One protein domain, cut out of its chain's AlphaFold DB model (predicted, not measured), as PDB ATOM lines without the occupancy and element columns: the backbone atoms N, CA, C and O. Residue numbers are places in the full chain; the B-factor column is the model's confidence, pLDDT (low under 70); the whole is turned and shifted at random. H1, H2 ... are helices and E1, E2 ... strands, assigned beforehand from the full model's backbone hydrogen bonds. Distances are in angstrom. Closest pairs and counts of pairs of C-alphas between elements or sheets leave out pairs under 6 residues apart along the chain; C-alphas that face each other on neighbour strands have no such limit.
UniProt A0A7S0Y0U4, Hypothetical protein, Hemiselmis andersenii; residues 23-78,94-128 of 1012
ATOM      1  N   GLU A  23     257.537  85.657 142.936       55.91
ATOM      2  CA  GLU A  23     258.012  84.841 141.811       55.91
ATOM      3  C   GLU A  23     259.525  84.571 141.883       55.91
ATOM      4  O   GLU A  23     259.969  83.436 141.712       55.91
ATOM      5  N   SER A  24     260.336  85.592 142.192       54.41
ATOM      6  CA  SER A  24     261.791  85.446 142.318       54.41
ATOM      7  C   SER A  24     262.201  84.665 143.572       54.41
ATOM      8  O   SER A  24     263.294  84.089 143.588       54.41
ATOM      9  N   LEU A  25     261.363  84.656 144.612       51.16
ATOM     10  CA  LEU A  25     261.550  83.828 145.800       51.16
ATOM     11  C   LEU A  25     261.159  82.369 145.510       51.16
ATOM     12  O   LEU A  25     261.973  81.477 145.740       51.16
ATOM     13  N   MET A  26     259.979  82.135 144.928       56.59
ATOM     14  CA  MET A  26     259.457  80.809 144.563       56.59
ATOM     15  C   MET A  26     260.377  80.085 143.575       56.59
ATOM     16  O   MET A  26     260.803  78.966 143.856       56.59
ATOM     17  N   ALA A  27     260.828  80.759 142.513       66.38
ATOM     18  CA  ALA A  27     261.790  80.187 141.569       66.38
ATOM     19  C   ALA A  27     263.110  79.760 142.247       66.38
ATOM     20  O   ALA A  27     263.740  78.790 141.827       66.38
ATOM     21  N   LYS A  28     263.536  80.441 143.324       56.53
ATOM     22  CA  LYS A  28     264.691  80.030 144.146       56.53
ATOM     23  C   LYS A  28     264.367  78.883 145.108       56.53
ATOM     24  O   LYS A  28     265.229  78.036 145.329       56.53
ATOM     25  N   ILE A  29     263.167  78.849 145.687       58.97
ATOM     26  CA  ILE A  29     262.698  77.752 146.549       58.97
ATOM     27  C   ILE A  29     262.709  76.437 145.762       58.97
ATOM     28  O   ILE A  29     263.263  75.444 146.232       58.97
ATOM     29  N   GLU A  30     262.181  76.455 144.540       61.72
ATOM     30  CA  GLU A  30     262.157  75.306 143.634       61.72
ATOM     31  C   GLU A  30     263.572  74.904 143.185       61.72
ATOM     32  O   GLU A  30     263.980  73.767 143.409       61.72
ATOM     33  N   THR A  31     264.351  75.834 142.612       65.81
ATOM     34  CA  THR A  31     265.630  75.497 141.945       65.81
ATOM     35  C   THR A  31     266.844  75.341 142.863       65.81
ATOM     36  O   THR A  31     267.774  74.623 142.501       65.81
ATOM     37  N   ALA A  32     266.884  76.013 144.020       55.19
ATOM     38  CA  ALA A  32     268.056  76.025 144.907       55.19
ATOM     39  C   ALA A  32     267.824  75.327 146.258       55.19
ATOM     40  O   ALA A  32     268.791  74.947 146.920       55.19
ATOM     41  N   TYR A  33     266.563  75.149 146.668       62.31
ATOM     42  CA  TYR A  33     266.200  74.561 147.963       62.31
ATOM     43  C   TYR A  33     265.287  73.326 147.853       62.31
ATOM     44  O   TYR A  33     264.854  72.804 148.883       62.31
ATOM     45  N   ASN A  34     265.036  72.824 146.636       71.38
ATOM     46  CA  ASN A  34     264.192  71.658 146.335       71.38
ATOM     47  C   ASN A  34     262.809  71.725 147.019       71.38
ATOM     48  O   ASN A  34     262.363  70.760 147.637       71.38
ATOM     49  N   GLY A  35     262.161  72.891 146.974       66.69
ATOM     50  CA  GLY A  35     260.853  73.130 147.592       66.69
ATOM     51  C   GLY A  35     260.882  73.403 149.103       66.69
ATOM     52  O   GLY A  35     259.850  73.748 149.674       66.69
ATOM     53  N   ASN A  36     262.030  73.277 149.780       57.62
ATOM     54  CA  ASN A  36     262.083  73.387 151.238       57.62
ATOM     55  C   ASN A  36     262.197  74.845 151.728       57.62
ATOM     56  O   ASN A  36     263.289  75.402 151.863       57.62
ATOM     57  N   VAL A  37     261.040  75.427 152.051       52.41
ATOM     58  CA  VAL A  37     260.868  76.805 152.545       52.41
ATOM     59  C   VAL A  37     261.652  77.091 153.839       52.41
ATOM     60  O   VAL A  37     262.149  78.203 154.004       52.41
ATOM     61  N   SER A  38     261.871  76.113 154.731       47.69
ATOM     62  CA  SER A  38     262.593  76.360 155.998       47.69
ATOM     63  C   SER A  38     264.108  76.560 155.836       47.69
ATOM     64  O   SER A  38     264.812  76.815 156.812       47.69
ATOM     65  N   ARG A  39     264.628  76.480 154.601       52.44
ATOM     66  CA  ARG A  39     266.032  76.771 154.260       52.44
ATOM     67  C   ARG A  39     266.269  78.193 153.736       52.44
ATOM     68  O   ARG A  39     267.404  78.524 153.394       52.44
ATOM     69  N   ILE A  40     265.240  79.042 153.668       59.34
ATOM     70  CA  ILE A  40     265.375  80.422 153.176       59.34
ATOM     71  C   ILE A  40     266.020  81.312 154.251       59.34
ATOM     72  O   ILE A  40     265.338  81.927 155.064       59.34
ATOM     73  N   VAL A  41     267.348  81.430 154.211       54.62
ATOM     74  CA  VAL A  41     268.108  82.400 155.028       54.62
ATOM     75  C   VAL A  41     268.082  83.809 154.408       54.62
ATOM     76  O   VAL A  41     268.165  84.808 155.111       54.62
ATOM     77  N   ASP A  42     267.910  83.910 153.085       56.19
ATOM     78  CA  ASP A  42     267.975  85.186 152.357       56.19
ATOM     79  C   ASP A  42     266.626  85.957 152.301       56.19
ATOM     80  O   ASP A  42     266.475  86.808 151.420       56.19
ATOM     81  N   ALA A  43     265.600  85.634 153.099       55.34
ATOM     82  CA  ALA A  43     264.242  86.182 152.897       55.34
ATOM     83  C   ALA A  43     264.217  87.718 152.990       55.34
ATOM     84  O   ALA A  43     263.761  88.399 152.068       55.34
ATOM     85  N   VAL A  44     264.801  88.241 154.070       58.81
ATOM     86  CA  VAL A  44     265.066  89.661 154.301       58.81
ATOM     87  C   VAL A  44     266.580  89.852 154.318       58.81
ATOM     88  O   VAL A  44     267.295  89.133 155.021       58.81
ATOM     89  N   ARG A  45     267.071  90.814 153.533       77.44
ATOM     90  CA  ARG A  45     268.480  91.210 153.524       77.44
ATOM     91  C   ARG A  45     268.585  92.722 153.591       77.44
ATOM     92  O   ARG A  45     268.315  93.392 152.598       77.44
ATOM     93  N   GLU A  46     269.045  93.225 154.727       80.00
ATOM     94  CA  GLU A  46     269.268  94.654 154.942       80.00
ATOM     95  C   GLU A  46     270.754  95.004 154.865       80.00
ATOM     96  O   GLU A  46     271.628  94.155 155.048       80.00
ATOM     97  N   THR A  47     271.052  96.264 154.545       81.88
ATOM     98  CA  THR A  47     272.430  96.760 154.415       81.88
ATOM     99  C   THR A  47     272.630  97.985 155.294       81.88
ATOM    100  O   THR A  47     271.992  99.011 155.079       81.88
ATOM    101  N   LEU A  48     273.532  97.871 156.266       82.94
ATOM    102  CA  LEU A  48     273.856  98.926 157.224       82.94
ATOM    103  C   LEU A  48     275.251  99.481 156.921       82.94
ATOM    104  O   LEU A  48     276.177  98.723 156.628       82.94
ATOM    105  N   TYR A  49     275.392 100.803 156.979       80.12
ATOM    106  CA  TYR A  49     276.604 101.522 156.588       80.12
ATOM    107  C   TYR A  49     277.252 102.192 157.800       80.12
ATOM    108  O   TYR A  49     276.586 102.937 158.513       80.12
ATOM    109  N   PHE A  50     278.550 101.963 158.007       86.94
ATOM    110  CA  PHE A  50     279.287 102.432 159.184       86.94
ATOM    111  C   PHE A  50     280.570 103.175 158.783       86.94
ATOM    112  O   PHE A  50     281.350 102.642 157.986       86.94
ATOM    113  N   PRO A  51     280.851 104.369 159.332       70.00
ATOM    114  CA  PRO A  51     282.084 105.096 159.039       70.00
ATOM    115  C   PRO A  51     283.333 104.453 159.652       70.00
ATOM    116  O   PRO A  51     284.416 104.630 159.097       70.00
ATOM    117  N   SER A  52     283.222 103.664 160.730       84.38
ATOM    118  CA  SER A  52     284.376 102.996 161.347       84.38
ATOM    119  C   SER A  52     284.160 101.518 161.695       84.38
ATOM    120  O   SER A  52     283.043 101.039 161.880       84.38
ATOM    121  N   VAL A  53     285.278 100.789 161.829       80.00
ATOM    122  CA  VAL A  53     285.309  99.388 162.295       80.00
ATOM    123  C   VAL A  53     284.687  99.266 163.685       80.00
ATOM    124  O   VAL A  53     283.917  98.345 163.934       80.00
ATOM    125  N   ARG A  54     284.965 100.240 164.559       80.44
ATOM    126  CA  ARG A  54     284.497 100.273 165.946       80.44
ATOM    127  C   ARG A  54     282.973 100.357 166.055       80.44
ATOM    128  O   ARG A  54     282.407  99.912 167.044       80.44
ATOM    129  N   GLU A  55     282.304 100.917 165.050       82.25
ATOM    130  CA  GLU A  55     280.840 100.984 165.001       82.25
ATOM    131  C   GLU A  55     280.215  99.705 164.425       82.25
ATOM    132  O   GLU A  55     279.122  99.336 164.840       82.25
ATOM    133  N   ILE A  56     280.930  98.970 163.559       85.62
ATOM    134  CA  ILE A  56     280.563  97.583 163.218       85.62
ATOM    135  C   ILE A  56     280.698  96.686 164.455       85.62
ATOM    136  O   ILE A  56     279.798  95.900 164.729       85.62
ATOM    137  N   GLU A  57     281.785  96.826 165.219       87.62
ATOM    138  CA  GLU A  57     281.990  96.111 166.487       87.62
ATOM    139  C   GLU A  57     280.885  96.458 167.499       87.62
ATOM    140  O   GLU A  57     280.199  95.558 167.966       87.62
ATOM    141  N   ALA A  58     280.601  97.743 167.737       87.50
ATOM    142  CA  ALA A  58     279.517  98.160 168.630       87.50
ATOM    143  C   ALA A  58     278.114  97.727 168.149       87.50
ATOM    144  O   ALA A  58     277.228  97.492 168.970       87.50
ATOM    145  N   CYS A  59     277.892  97.603 166.835       89.62
ATOM    146  CA  CYS A  59     276.651  97.052 166.284       89.62
ATOM    147  C   CYS A  59     276.538  95.539 166.526       89.62
ATOM    148  O   CYS A  59     275.452  95.064 166.854       89.62
ATOM    149  N   LEU A  60     277.641  94.791 166.410       90.94
ATOM    150  CA  LEU A  60     277.695  93.368 166.754       90.94
ATOM    151  C   LEU A  60     277.476  93.149 168.258       90.94
ATOM    152  O   LEU A  60     276.615  92.352 168.616       90.94
ATOM    153  N   ASP A  61     278.159  93.915 169.115       90.38
ATOM    154  CA  ASP A  61     277.980  93.881 170.575       90.38
ATOM    155  C   ASP A  61     276.514  94.173 170.966       90.38
ATOM    156  O   ASP A  61     275.942  93.506 171.827       90.38
ATOM    157  N   ALA A  62     275.869  95.145 170.304       90.00
ATOM    158  CA  ALA A  62     274.460  95.478 170.532       90.00
ATOM    159  C   ALA A  62     273.484  94.397 170.028       90.00
ATOM    160  O   ALA A  62     272.420  94.221 170.618       90.00
ATOM    161  N   ILE A  63     273.835  93.667 168.963       89.50
ATOM    162  CA  ILE A  63     273.070  92.513 168.466       89.50
ATOM    163  C   ILE A  63     273.210  91.315 169.415       89.50
ATOM    164  O   ILE A  63     272.221  90.642 169.676       89.50
ATOM    165  N   GLU A  64     274.407  91.055 169.947       89.62
ATOM    166  CA  GLU A  64     274.660  89.959 170.895       89.62
ATOM    167  C   GLU A  64     274.038  90.229 172.284       89.62
ATOM    168  O   GLU A  64     273.735  89.293 173.024       89.62
ATOM    169  N   ALA A  65     273.781  91.500 172.619       88.81
ATOM    170  CA  ALA A  65     273.091  91.915 173.843       88.81
ATOM    171  C   ALA A  65     271.547  91.989 173.740       88.81
ATOM    172  O   ALA A  65     270.879  92.008 174.778       88.81
ATOM    173  N   ASP A  66     270.954  92.050 172.537       90.31
ATOM    174  CA  ASP A  66     269.491  92.095 172.353       90.31
ATOM    175  C   ASP A  66     268.905  90.678 172.458       90.31
ATOM    176  O   ASP A  66     268.944  89.898 171.513       90.31
ATOM    177  N   SER A  67     268.304  90.339 173.603       91.06
ATOM    178  CA  SER A  67     267.722  89.010 173.856       91.06
ATOM    179  C   SER A  67     266.527  88.636 172.960       91.06
ATOM    180  O   SER A  67     266.061  87.496 173.020       91.06
ATOM    181  N   SER A  68     266.040  89.549 172.109       88.19
ATOM    182  CA  SER A  68     265.099  89.236 171.023       88.19
ATOM    183  C   SER A  68     265.784  88.764 169.729       88.19
ATOM    184  O   SER A  68     265.102  88.467 168.743       88.19
ATOM    185  N   VAL A  69     267.119  88.662 169.720       88.19
ATOM    186  CA  VAL A  69     267.943  88.338 168.553       88.19
ATOM    187  C   VAL A  69     269.026  87.310 168.913       88.19
ATOM    188  O   VAL A  69     269.813  87.490 169.831       88.19
ATOM    189  N   GLU A  70     269.109  86.221 168.153       90.12
ATOM    190  CA  GLU A  70     270.182  85.227 168.248       90.12
ATOM    191  C   GLU A  70     271.177  85.419 167.099       90.12
ATOM    192  O   GLU A  70     270.813  85.375 165.918       90.12
ATOM    193  N   LEU A  71     272.458  85.586 167.433       89.19
ATOM    194  CA  LEU A  71     273.552  85.703 166.470       89.19
ATOM    195  C   LEU A  71     273.910  84.325 165.872       89.19
ATOM    196  O   LEU A  71     274.842  83.656 166.310       89.19
ATOM    197  N   VAL A  72     273.171  83.899 164.841       89.38
ATOM    198  CA  VAL A  72     273.324  82.580 164.184       89.38
ATOM    199  C   VAL A  72     274.695  82.404 163.518       89.38
ATOM    200  O   VAL A  72     275.195  81.283 163.411       89.38
ATOM    201  N   GLY A  73     275.316  83.489 163.047       86.00
ATOM    202  CA  GLY A  73     276.722  83.445 162.657       86.00
ATOM    203  C   GLY A  73     277.206  84.615 161.809       86.00
ATOM    204  O   GLY A  73     276.547  85.046 160.855       86.00
ATOM    205  N   VAL A  74     278.421  85.063 162.126       85.75
ATOM    206  CA  VAL A  74     279.179  86.079 161.389       85.75
ATOM    207  C   VAL A  74     280.027  85.403 160.306       85.75
ATOM    208  O   VAL A  74     280.761  84.456 160.582       85.75
ATOM    209  N   LYS A  75     279.942  85.884 159.063       83.44
ATOM    210  CA  LYS A  75     280.765  85.432 157.933       83.44
ATOM    211  C   LYS A  75     281.581  86.589 157.361       83.44
ATOM    212  O   LYS A  75     281.041  87.519 156.755       83.44
ATOM    213  N   HIS A  76     282.897  86.479 157.503       75.56
ATOM    214  CA  HIS A  76     283.870  87.286 156.771       75.56
ATOM    215  C   HIS A  76     284.137  86.678 155.388       75.56
ATOM    216  O   HIS A  76     283.941  85.484 155.169       75.56
ATOM    217  N   ASN A  77     284.616  87.488 154.444       55.06
ATOM    218  CA  ASN A  77     284.888  87.053 153.069       55.06
ATOM    219  C   ASN A  77     286.280  86.387 152.904       55.06
ATOM    220  O   ASN A  77     286.903  86.497 151.850       55.06
ATOM    221  N   SER A  78     286.779  85.738 153.961       46.41
ATOM    222  CA  SER A  78     288.070  85.037 154.044       46.41
ATOM    223  C   SER A  78     287.835  83.551 154.321       46.41
ATOM    224  O   SER A  78     287.206  83.202 155.318       46.41
ATOM    225  N   ASN A  94     292.620  92.078 153.478       44.66
ATOM    226  CA  ASN A  94     291.606  91.885 152.422       44.66
ATOM    227  C   ASN A  94     290.923  93.207 151.982       44.66
ATOM    228  O   ASN A  94     290.537  94.000 152.841       44.66
ATOM    229  N   PRO A  95     290.738  93.473 150.667       45.19
ATOM    230  CA  PRO A  95     290.462  94.825 150.155       45.19
ATOM    231  C   PRO A  95     288.983  95.261 150.124       45.19
ATOM    232  O   PRO A  95     288.707  96.386 149.702       45.19
ATOM    233  N   MET A  96     288.032  94.415 150.542       47.34
ATOM    234  CA  MET A  96     286.609  94.780 150.675       47.34
ATOM    235  C   MET A  96     286.044  94.336 152.036       47.34
ATOM    236  O   MET A  96     285.678  93.169 152.187       47.34
ATOM    237  N   PRO A  97     285.957  95.247 153.022       65.12
ATOM    238  CA  PRO A  97     285.417  94.951 154.342       65.12
ATOM    239  C   PRO A  97     283.890  95.130 154.369       65.12
ATOM    240  O   PRO A  97     283.371  96.176 154.758       65.12
ATOM    241  N   PHE A  98     283.171  94.078 153.971       78.06
ATOM    242  CA  PHE A  98     281.795  93.860 154.418       78.06
ATOM    243  C   PHE A  98     281.749  92.649 155.353       78.06
ATOM    244  O   PHE A  98     282.457  91.659 155.144       78.06
ATOM    245  N   VAL A  99     280.898  92.716 156.372       85.00
ATOM    246  CA  VAL A  99     280.619  91.608 157.289       85.00
ATOM    247  C   VAL A  99     279.192  91.140 157.024       85.00
ATOM    248  O   VAL A  99     278.265  91.950 157.033       85.00
ATOM    249  N   ARG A 100     279.001  89.846 156.754       87.31
ATOM    250  CA  ARG A 100     277.661  89.245 156.697       87.31
ATOM    251  C   ARG A 100     277.320  88.695 158.070       87.31
ATOM    252  O   ARG A 100     278.113  87.947 158.637       87.31
ATOM    253  N   VAL A 101     276.149  89.033 158.578       90.56
ATOM    254  CA  VAL A 101     275.697  88.656 159.915       90.56
ATOM    255  C   VAL A 101     274.325  88.016 159.777       90.56
ATOM    256  O   VAL A 101     273.371  88.671 159.366       90.56
ATOM    257  N   ASN A 102     274.235  86.723 160.078       89.06
ATOM    258  CA  ASN A 102     272.957  86.022 160.117       89.06
ATOM    259  C   ASN A 102     272.402  86.128 161.535       89.06
ATOM    260  O   ASN A 102     273.054  85.683 162.481       89.06
ATOM    261  N   VAL A 103     271.210  86.699 161.663       90.56
ATOM    262  CA  VAL A 103     270.502  86.871 162.938       90.56
ATOM    263  C   VAL A 103     269.144  86.190 162.875       90.56
ATOM    264  O   VAL A 103     268.413  86.375 161.902       90.56
ATOM    265  N   ARG A 104     268.803  85.402 163.896       89.25
ATOM    266  CA  ARG A 104     267.471  84.810 164.075       89.25
ATOM    267  C   ARG A 104     266.686  85.667 165.059       89.25
ATOM    268  O   ARG A 104     267.194  85.981 166.127       89.25
ATOM    269  N   LEU A 105     265.452  86.022 164.720       87.94
ATOM    270  CA  LEU A 105     264.560  86.702 165.660       87.94
ATOM    271  C   LEU A 105     263.937  85.684 166.624       87.94
ATOM    272  O   LEU A 105     263.545  84.592 166.201       87.94
ATOM    273  N   LEU A 106     263.859  86.044 167.905       86.38
ATOM    274  CA  LEU A 106     263.354  85.208 168.996       86.38
ATOM    275  C   LEU A 106     262.152  85.848 169.705       86.38
ATOM    276  O   LEU A 106     261.996  87.069 169.759       86.38
ATOM    277  N   GLY A 107     261.326  84.996 170.318       88.44
ATOM    278  CA  GLY A 107     260.231  85.412 171.196       88.44
ATOM    279  C   GLY A 107     259.218  86.327 170.502       88.44
ATOM    280  O   GLY A 107     258.822  86.083 169.362       88.44
ATOM    281  N   GLN A 108     258.804  87.388 171.199       78.06
ATOM    282  CA  GLN A 108     257.772  88.313 170.719       78.06
ATOM    283  C   GLN A 108     258.126  88.938 169.358       78.06
ATOM    284  O   GLN A 108     257.262  89.031 168.499       78.06
ATOM    285  N   ALA A 109     259.400  89.262 169.103       72.44
ATOM    286  CA  ALA A 109     259.829  89.877 167.842       72.44
ATOM    287  C   ALA A 109     259.649  88.964 166.610       72.44
ATOM    288  O   ALA A 109     259.539  89.461 165.490       72.44
ATOM    289  N   ALA A 110     259.609  87.641 166.802       75.19
ATOM    290  CA  ALA A 110     259.269  86.683 165.749       75.19
ATOM    291  C   ALA A 110     257.740  86.528 165.605       75.19
ATOM    292  O   ALA A 110     257.210  86.533 164.491       75.19
ATOM    293  N   GLN A 111     257.018  86.490 166.732       73.94
ATOM    294  CA  GLN A 111     255.552  86.408 166.767       73.94
ATOM    295  C   GLN A 111     254.868  87.643 166.158       73.94
ATOM    296  O   GLN A 111     253.914  87.490 165.400       73.94
ATOM    297  N   ASP A 112     255.394  88.846 166.405       73.38
ATOM    298  CA  ASP A 112     254.914  90.115 165.834       73.38
ATOM    299  C   ASP A 112     255.064  90.167 164.299       73.38
ATOM    300  O   ASP A 112     254.354  90.911 163.623       73.38
ATOM    301  N   LEU A 113     255.969  89.353 163.741       65.75
ATOM    302  CA  LEU A 113     256.162  89.155 162.300       65.75
ATOM    303  C   LEU A 113     255.415  87.922 161.755       65.75
ATOM    304  O   LEU A 113     255.523  87.622 160.566       65.75
ATOM    305  N   GLY A 114     254.657  87.211 162.596       76.12
ATOM    306  CA  GLY A 114     253.849  86.050 162.211       76.12
ATOM    307  C   GLY A 114     254.646  84.782 161.887       76.12
ATOM    308  O   GLY A 114     254.151  83.940 161.137       76.12
ATOM    309  N   VAL A 115     255.873  84.638 162.404       73.69
ATOM    310  CA  VAL A 115     256.808  83.562 162.025       73.69
ATOM    311  C   VAL A 115     257.447  82.898 163.248       73.69
ATOM    312  O   VAL A 115     257.894  83.574 164.165       73.69
ATOM    313  N   GLU A 116     257.520  81.562 163.272       62.22
ATOM    314  CA  GLU A 116     258.027  80.827 164.449       62.22
ATOM    315  C   GLU A 116     259.537  81.016 164.665       62.22
ATOM    316  O   GLU A 116     259.980  81.262 165.784       62.22
ATOM    317  N   THR A 117     260.330  80.945 163.590       65.06
ATOM    318  CA  THR A 117     261.724  81.414 163.559       65.06
ATOM    319  C   THR A 117     262.045  81.941 162.164       65.06
ATOM    320  O   THR A 117     261.817  81.252 161.172       65.06
ATOM    321  N   HIS A 118     262.603  83.147 162.069       72.06
ATOM    322  CA  HIS A 118     263.122  83.700 160.814       72.06
ATOM    323  C   HIS A 118     264.578  84.112 160.988       72.06
ATOM    324  O   HIS A 118     264.945  84.645 162.036       72.06
ATOM    325  N   VAL A 119     265.390  83.873 159.955       77.25
ATOM    326  CA  VAL A 119     266.777  84.341 159.870       77.25
ATOM    327  C   VAL A 119     266.849  85.464 158.836       77.25
ATOM    328  O   VAL A 119     266.311  85.324 157.740       77.25
ATOM    329  N   CYS A 120     267.515  86.560 159.189       81.44
ATOM    330  CA  CYS A 120     267.762  87.701 158.312       81.44
ATOM    331  C   CYS A 120     269.269  87.831 158.037       81.44
ATOM    332  O   CYS A 120     270.083  87.665 158.950       81.44
ATOM    333  N   GLU A 121     269.644  88.168 156.799       84.88
ATOM    334  CA  GLU A 121     271.031  88.495 156.438       84.88
ATOM    335  C   GLU A 121     271.257  90.009 156.580       84.88
ATOM    336  O   GLU A 121     270.836  90.792 155.728       84.88
ATOM    337  N   LEU A 122     271.957  90.438 157.631       85.88
ATOM    338  CA  LEU A 122     272.464  91.806 157.736       85.88
ATOM    339  C   LEU A 122     273.822  91.908 157.029       85.88
ATOM    340  O   LEU A 122     274.733  91.111 157.263       85.88
ATOM    341  N   LEU A 123     273.967  92.910 156.166       84.88
ATOM    342  CA  LEU A 123     275.207  93.229 155.466       84.88
ATOM    343  C   LEU A 123     275.788  94.528 156.030       84.88
ATOM    344  O   LEU A 123     275.330  95.615 155.683       84.88
ATOM    345  N   LEU A 124     276.796  94.420 156.893       91.00
ATOM    346  CA  LEU A 124     277.462  95.573 157.500       91.00
ATOM    347  C   LEU A 124     278.601  96.029 156.573       91.00
ATOM    348  O   LEU A 124     279.512  95.247 156.287       91.00
ATOM    349  N   ILE A 125     278.542  97.264 156.073       81.44
ATOM    350  CA  ILE A 125     279.497  97.838 155.111       81.44
ATOM    351  C   ILE A 125     280.222  99.033 155.733       81.44
ATOM    352  O   ILE A 125     279.594  99.990 156.178       81.44
ATOM    353  N   LEU A 126     281.554  99.018 155.683       79.75
ATOM    354  CA  LEU A 126     282.376 100.191 155.989       79.75
ATOM    355  C   LEU A 126     282.299 101.244 154.874       79.75
ATOM    356  O   LEU A 126     282.455 100.907 153.698       79.75
ATOM    357  N   THR A 127     282.123 102.518 155.229       68.75
ATOM    358  CA  THR A 127     282.113 103.632 154.261       68.75
ATOM    359  C   THR A 127     283.480 104.305 154.101       68.75
ATOM    360  O   THR A 127     283.852 104.598 152.963       68.75
ATOM    361  N   ASP A 128     284.307 104.433 155.153       62.91
ATOM    362  CA  ASP A 128     285.712 104.886 155.020       62.91
ATOM    363  C   ASP A 128     286.674 103.773 154.545       62.91
ATOM    364  O   ASP A 128     287.771 103.530 155.056       62.91
TER     365      ASP A 128
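What this domain is: This is residues 23 to 78 and 94 to 128 of the 1012 residues of the protein "Hypothetical protein" of Hemiselmis andersenii (UniProt A0A7S0Y0U4). Look first for a strongly twisted sheet of four strands with one long helix, H2, packed along one face. H1 lies away from this body at the far end of a long link, and the small H3 sits between E3 and E4 along the chain, where it only grazes the sheet. The printed part has 91 residues, with three named helices and four named strands in the order H1 E1 H2 E2 E3 H3 E4; the sheet is mixed, in the order E1 E4 E3 E2, and the class is mixed, helices and strands. The whole is only just loose, close to compact, with a radius of gyration of the C-alphas of 14.8 A and spans of 40 by 32 by 20 A.

Where its parts are: Find C-alpha 118 at (263.122, 83.700, 160.814); from there E4, residues 118 to 126, runs 25.8 A to C-alpha 126 at (282.376, 100.191, 155.989). E3 is residues 98 to 105, 21.8 A long; E2 is residues 69 to 75, 16.9 A; E1 is residues 45 to 50, 16.6 A. H2, residues 53 to 65, covers 18.4 A. Go to C-alpha 23 at (258.012, 84.841, 141.811) for H1, residues 23 to 33, 14.5 A long. H3 is residues 108 to 111.

How they stand to each other: Begin at the inner strands E4 and E3, which are antiparallel at 155 degrees, with N 101 and O 122 2.8 A apart. On the edge, E1 is parallel to E4 at 29 degrees, with N 125 and O 48 at 2.8 A. At the other edge, E2 is antiparallel to E3 at 152 degrees, with N 70 and O 104 at 2.8 A. H2 is on the sheet, making two layers, a helix on one face of a sheet. Its height over the sheet is 7.8 A; it lies over E4 and runs along the strands, at 8 degrees to E4 on the local plane. The closest C-alphas of H2 and E2 are those of Glu 64 and Leu 71, 6.2 A apart. E1, H2 and E2 form a split strand-helix-strand unit, two strands of one sheet joined through a helix and not neighbours, with E4 and E3 between them in the sheet, and its crossover is right-handed. H3 only grazes the sheet with residues 109 to 111. H1 is not on the sheet. In H2 every O i to N i+4 pair is within hydrogen-bond range, in H1 6 of 7, and H3 is too short for such a pair.

The domain as a whole: The two C-alphas farthest apart, those of Gly 35 and Asp 128, are 41.0 A apart. Residues 79 to 93 are not printed, and C-alphas 78 and 94 are 7.9 A apart across the cut. The link from H1 to E1 is long, 11 residues. The mean pLDDT of the printed part is 74.4; look for values under 70 at residues 23 to 33 and 35 to 44, among them.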